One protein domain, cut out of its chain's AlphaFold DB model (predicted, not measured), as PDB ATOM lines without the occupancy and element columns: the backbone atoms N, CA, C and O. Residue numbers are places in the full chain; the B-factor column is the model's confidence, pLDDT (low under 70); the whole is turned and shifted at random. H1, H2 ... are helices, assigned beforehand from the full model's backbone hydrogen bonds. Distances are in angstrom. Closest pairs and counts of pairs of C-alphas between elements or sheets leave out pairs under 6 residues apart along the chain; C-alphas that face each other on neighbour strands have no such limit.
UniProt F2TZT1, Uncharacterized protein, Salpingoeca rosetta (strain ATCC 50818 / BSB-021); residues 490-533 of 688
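What this domain is: This is residues 490 to 533 of the 688 residues of an uncharacterized protein of Salpingoeca rosetta (strain ATCC 50818 / BSB-021) (UniProt F2TZT1). Two helices meet at their ends and make an open L, with the long helix H1 as one arm and the shorter H2 as the other. The corner lies around residues 513 to 524, and from it residues 490 to 509 of H1 and 526 to 533 of H2 stick out free. The printed part has 44 residues, with two named helices in the order H1, H2 and no named strand; the class is all helix. It is extended, with a radius of gyration of the C-alphas of 14.8 A, and flat, spanning 43 by 26 by 7 A.

Where its parts are: Find C-alpha 490 at (-53.532, 15.142, 18.241), where H1, residues 490 to 516, begins. From there the helix runs 38.8 A to C-alpha 516 at (-24.157, 39.331, 25.682). Go on to H2, residues 518 to 533, which is 22.1 A from first to last C-alpha and ends at C-alpha 533, at (-44.372, 56.202, 27.613).

How they stand to each other: Look first at Asp 517, the one residue of the tight link from H1 to H2. The two helices touch only at the corner by this link, with 6 pairs of C-alphas within 8 A. H1 touches H2 with residues 513 to 515 alone, and H2 touches H1 with residues 520 to 524 alone. The closest C-alphas of the two helices are those of Ile 514 and Arg 521, 4.8 A apart. Their lines stand at a steep tilt of 66 degrees, and they run opposite ways. In H1 and H2 every O i to N i+4 pair is within hydrogen-bond range.

The domain as a whole: The two C-alphas farthest apart are those of Gly 490 and Ala 519, at 43.6 A. The printed part has no cut. The mean pLDDT of the printed part is 73.2; look for values under 70 at residues 490 to 493 and 526 to 533.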
ATOM      1  N   GLY A 490     -54.915  15.484  17.883       68.00
ATOM      2  CA  GLY A 490     -53.532  15.142  18.241       68.00
ATOM      3  C   GLY A 490     -52.474  15.910  17.438       68.00
ATOM      4  O   GLY A 490     -51.405  16.198  17.968       68.00
ATOM      5  N   GLU A 491     -52.772  16.289  16.192       63.41
ATOM      6  CA  GLU A 491     -51.882  17.118  15.365       63.41
ATOM      7  C   GLU A 491     -51.934  18.584  15.813       63.41
ATOM      8  O   GLU A 491     -50.895  19.238  15.877       63.41
ATOM      9  N   ALA A 492     -53.108  19.072  16.229       61.38
ATOM     10  CA  ALA A 492     -53.263  20.405  16.818       61.38
ATOM     11  C   ALA A 492     -52.447  20.580  18.117       61.38
ATOM     12  O   ALA A 492     -51.783  21.601  18.286       61.38
ATOM     13  N   LEU A 493     -52.436  19.573  19.001       65.56
ATOM     14  CA  LEU A 493     -51.616  19.585  20.222       65.56
ATOM     15  C   LEU A 493     -50.111  19.557  19.909       65.56
ATOM     16  O   LEU A 493     -49.354  20.346  20.467       65.56
ATOM     17  N   ALA A 494     -49.679  18.708  18.970       73.44
ATOM     18  CA  ALA A 494     -48.283  18.673  18.527       73.44
ATOM     19  C   ALA A 494     -47.845  19.995  17.863       73.44
ATOM     20  O   ALA A 494     -46.695  20.411  18.008       73.44
ATOM     21  N   LEU A 495     -48.758  20.678  17.163       74.25
ATOM     22  CA  LEU A 495     -48.522  22.007  16.604       74.25
ATOM     23  C   LEU A 495     -48.407  23.081  17.698       74.25
ATOM     24  O   LEU A 495     -47.540  23.946  17.590       74.25
ATOM     25  N   GLU A 496     -49.217  23.025  18.759       74.31
ATOM     26  CA  GLU A 496     -49.086  23.946  19.897       74.31
ATOM     27  C   GLU A 496     -47.741  23.764  20.621       74.31
ATOM     28  O   GLU A 496     -47.029  24.749  20.833       74.31
ATOM     29  N   GLU A 497     -47.341  22.522  20.925       75.94
ATOM     30  CA  GLU A 497     -46.032  22.224  21.527       75.94
ATOM     31  C   GLU A 497     -44.865  22.664  20.624       75.94
ATOM     32  O   GLU A 497     -43.865  23.200  21.113       75.94
ATOM     33  N   ALA A 498     -44.987  22.499  19.301       75.50
ATOM     34  CA  ALA A 498     -43.987  22.959  18.341       75.50
ATOM     35  C   ALA A 498     -43.890  24.495  18.283       75.50
ATOM     36  O   ALA A 498     -42.782  25.036  18.276       75.50
ATOM     37  N   VAL A 499     -45.022  25.209  18.278       75.69
ATOM     38  CA  VAL A 499     -45.054  26.682  18.296       75.69
ATOM     39  C   VAL A 499     -44.445  27.224  19.587       75.69
ATOM     40  O   VAL A 499     -43.599  28.117  19.516       75.69
ATOM     41  N   ASP A 500     -44.786  26.661  20.747       73.94
ATOM     42  CA  ASP A 500     -44.214  27.097  22.027       73.94
ATOM     43  C   ASP A 500     -42.708  26.785  22.106       73.94
ATOM     44  O   ASP A 500     -41.923  27.649  22.498       73.94
ATOM     45  N   THR A 501     -42.269  25.618  21.612       79.69
ATOM     46  CA  THR A 501     -40.838  25.268  21.500       79.69
ATOM     47  C   THR A 501     -40.073  26.252  20.607       79.69
ATOM     48  O   THR A 501     -38.950  26.652  20.935       79.69
ATOM     49  N   ILE A 502     -40.664  26.685  19.488       73.81
ATOM     50  CA  ILE A 502     -40.084  27.703  18.599       73.81
ATOM     51  C   ILE A 502     -40.019  29.062  19.313       73.81
ATOM     52  O   ILE A 502     -38.971  29.711  19.286       73.81
ATOM     53  N   VAL A 503     -41.099  29.482  19.978       76.12
ATOM     54  CA  VAL A 503     -41.170  30.761  20.704       76.12
ATOM     55  C   VAL A 503     -40.135  30.821  21.824       76.12
ATOM     56  O   VAL A 503     -39.393  31.802  21.884       76.12
ATOM     57  N   ASP A 504     -40.011  29.786  22.660       78.00
ATOM     58  CA  ASP A 504     -39.002  29.767  23.725       78.00
ATOM     59  C   ASP A 504     -37.570  29.633  23.167       78.00
ATOM     60  O   ASP A 504     -36.667  30.313  23.654       78.00
ATOM     61  N   THR A 505     -37.347  28.914  22.058       81.00
ATOM     62  CA  THR A 505     -36.033  28.900  21.374       81.00
ATOM     63  C   THR A 505     -35.628  30.291  20.862       81.00
ATOM     64  O   THR A 505     -34.467  30.695  20.987       81.00
ATOM     65  N   PHE A 506     -36.565  31.058  20.292       70.38
ATOM     66  CA  PHE A 506     -36.311  32.444  19.880       70.38
ATOM     67  C   PHE A 506     -36.137  33.382  21.079       70.38
ATOM     68  O   PHE A 506     -35.279  34.266  21.042       70.38
ATOM     69  N   ARG A 507     -36.911  33.181  22.148       77.69
ATOM     70  CA  ARG A 507     -36.836  33.942  23.399       77.69
ATOM     71  C   ARG A 507     -35.487  33.769  24.085       77.69
ATOM     72  O   ARG A 507     -34.883  34.776  24.443       77.69
ATOM     73  N   ASP A 508     -34.989  32.543  24.214       80.81
ATOM     74  CA  ASP A 508     -33.698  32.268  24.845       80.81
ATOM     75  C   ASP A 508     -32.541  32.838  24.022       80.81
ATOM     76  O   ASP A 508     -31.681  33.515  24.581       80.81
ATOM     77  N   ARG A 509     -32.565  32.706  22.687       76.56
ATOM     78  CA  ARG A 509     -31.580  33.366  21.803       76.56
ATOM     79  C   ARG A 509     -31.644  34.895  21.884       76.56
ATOM     80  O   ARG A 509     -30.611  35.564  21.845       76.56
ATOM     81  N   LEU A 510     -32.841  35.472  22.009       75.19
ATOM     82  CA  LEU A 510     -33.017  36.915  22.185       75.19
ATOM     83  C   LEU A 510     -32.496  37.373  23.556       75.19
ATOM     84  O   LEU A 510     -31.809  38.390  23.633       75.19
ATOM     85  N   LEU A 511     -32.764  36.617  24.624       81.44
ATOM     86  CA  LEU A 511     -32.248  36.873  25.969       81.44
ATOM     87  C   LEU A 511     -30.726  36.693  26.042       81.44
ATOM     88  O   LEU A 511     -30.058  37.505  26.676       81.44
ATOM     89  N   GLU A 512     -30.156  35.699  25.364       86.62
ATOM     90  CA  GLU A 512     -28.709  35.521  25.223       86.62
ATOM     91  C   GLU A 512     -28.081  36.742  24.536       86.62
ATOM     92  O   GLU A 512     -27.153  37.342  25.081       86.62
ATOM     93  N   ARG A 513     -28.647  37.208  23.412       78.12
ATOM     94  CA  ARG A 513     -28.176  38.411  22.699       78.12
ATOM     95  C   ARG A 513     -28.327  39.692  23.535       78.12
ATOM     96  O   ARG A 513     -27.439  40.539  23.510       78.12
ATOM     97  N   ILE A 514     -29.398  39.817  24.326       81.00
ATOM     98  CA  ILE A 514     -29.625  40.922  25.281       81.00
ATOM     99  C   ILE A 514     -28.663  40.866  26.483       81.00
ATOM    100  O   ILE A 514     -28.321  41.905  27.049       81.00
ATOM    101  N   ASN A 515     -28.213  39.684  26.900       88.06
ATOM    102  CA  ASN A 515     -27.250  39.547  27.994       88.06
ATOM    103  C   ASN A 515     -25.793  39.686  27.519       88.06
ATOM    104  O   ASN A 515     -24.969  40.219  28.263       88.06
ATOM    105  N   GLY A 516     -25.487  39.255  26.291       83.69
ATOM    106  CA  GLY A 516     -24.157  39.331  25.682       83.69
ATOM    107  C   GLY A 516     -23.785  40.710  25.124       83.69
ATOM    108  O   GLY A 516     -22.630  41.115  25.251       83.69
ATOM    109  N   ASP A 517     -24.736  41.456  24.547       91.12
ATOM    110  CA  ASP A 517     -24.490  42.790  23.979       91.12
ATOM    111  C   ASP A 517     -25.160  43.906  24.818       91.12
ATOM    112  O   ASP A 517     -26.386  44.077  24.784       91.12
ATOM    113  N   PRO A 518     -24.382  44.730  25.554       73.25
ATOM    114  CA  PRO A 518     -24.922  45.816  26.366       73.25
ATOM    115  C   PRO A 518     -25.477  46.990  25.540       73.25
ATOM    116  O   PRO A 518     -26.312  47.737  26.054       73.25
ATOM    117  N   ALA A 519     -25.054  47.170  24.284       72.75
ATOM    118  CA  ALA A 519     -25.592  48.189  23.387       72.75
ATOM    119  C   ALA A 519     -26.943  47.746  22.806       72.75
ATOM    120  O   ALA A 519     -27.901  48.523  22.835       72.75
ATOM    121  N   PHE A 520     -27.061  46.482  22.384       76.50
ATOM    122  CA  PHE A 520     -28.345  45.885  22.004       76.50
ATOM    123  C   PHE A 520     -29.334  45.899  23.179       76.50
ATOM    124  O   PHE A 520     -30.478  46.324  23.019       76.50
ATOM    125  N   ARG A 521     -28.877  45.563  24.394       84.69
ATOM    126  CA  ARG A 521     -29.674  45.684  25.626       84.69
ATOM    127  C   ARG A 521     -30.162  47.105  25.883       84.69
ATOM    128  O   ARG A 521     -31.338  47.294  26.181       84.69
ATOM    129  N   ALA A 522     -29.281  48.100  25.775       74.00
ATOM    130  CA  ALA A 522     -29.656  49.502  25.949       74.00
ATOM    131  C   ALA A 522     -30.688  49.948  24.898       74.00
ATOM    132  O   ALA A 522     -31.621  50.675  25.234       74.00
ATOM    133  N   HIS A 523     -30.569  49.469  23.655       79.50
ATOM    134  CA  HIS A 523     -31.538  49.743  22.597       79.50
ATOM    135  C   HIS A 523     -32.900  49.084  22.866       79.50
ATOM    136  O   HIS A 523     -33.917  49.770  22.835       79.50
ATOM    137  N   MET A 524     -32.934  47.793  23.214       76.94
ATOM    138  CA  MET A 524     -34.179  47.079  23.534       76.94
ATOM    139  C   MET A 524     -34.892  47.670  24.760       76.94
ATOM    140  O   MET A 524     -36.105  47.869  24.728       76.94
ATOM    141  N   LEU A 525     -34.150  48.032  25.813       72.00
ATOM    142  CA  LEU A 525     -34.712  48.724  26.980       72.00
ATOM    143  C   LEU A 525     -35.249  50.119  26.625       72.00
ATOM    144  O   LEU A 525     -36.287  50.517  27.151       72.00
ATOM    145  N   ALA A 526     -34.594  50.845  25.712       66.69
ATOM    146  CA  ALA A 526     -35.113  52.114  25.210       66.69
ATOM    147  C   ALA A 526     -36.412  51.920  24.410       66.69
ATOM    148  O   ALA A 526     -37.367  52.651  24.649       66.69
ATOM    149  N   VAL A 527     -36.491  50.924  23.519       69.88
ATOM    150  CA  VAL A 527     -37.715  50.614  22.752       69.88
ATOM    151  C   VAL A 527     -38.884  50.277  23.683       69.88
ATOM    152  O   VAL A 527     -39.963  50.843  23.527       69.88
ATOM    153  N   ILE A 528     -38.664  49.436  24.700       69.69
ATOM    154  CA  ILE A 528     -39.688  49.087  25.701       69.69
ATOM    155  C   ILE A 528     -40.113  50.325  26.513       69.69
ATOM    156  O   ILE A 528     -41.307  50.566  26.693       69.69
ATOM    157  N   GLY A 529     -39.156  51.152  26.954       61.31
ATOM    158  CA  GLY A 529     -39.436  52.387  27.693       61.31
ATOM    159  C   GLY A 529     -40.203  53.438  26.878       61.31
ATOM    160  O   GLY A 529     -41.114  54.077  27.401       61.31
ATOM    161  N   TYR A 530     -39.886  53.584  25.587       58.28
ATOM    162  CA  TYR A 530     -40.633  54.451  24.670       58.28
ATOM    163  C   TYR A 530     -42.031  53.906  24.354       58.28
ATOM    164  O   TYR A 530     -42.955  54.705  24.218       58.28
ATOM    165  N   GLY A 531     -42.205  52.581  24.285       55.72
ATOM    166  CA  GLY A 531     -43.517  51.943  24.156       55.72
ATOM    167  C   GLY A 531     -44.440  52.305  25.320       55.72
ATOM    168  O   GLY A 531     -45.486  52.911  25.103       55.72
ATOM    169  N   GLY A 532     -44.002  52.043  26.558       47.28
ATOM    170  CA  GLY A 532     -44.778  52.378  27.759       47.28
ATOM    171  C   GLY A 532     -45.114  53.870  27.862       47.28
ATOM    172  O   GLY A 532     -46.267  54.231  28.089       47.28
ATOM    173  N   ALA A 533     -44.144  54.754  27.597       42.75
ATOM    174  CA  ALA A 533     -44.372  56.202  27.613       42.75
ATOM    175  C   ALA A 533     -45.344  56.687  26.515       42.75
ATOM    176  O   ALA A 533     -46.068  57.661  26.720       42.75
TER     177      ALA A 533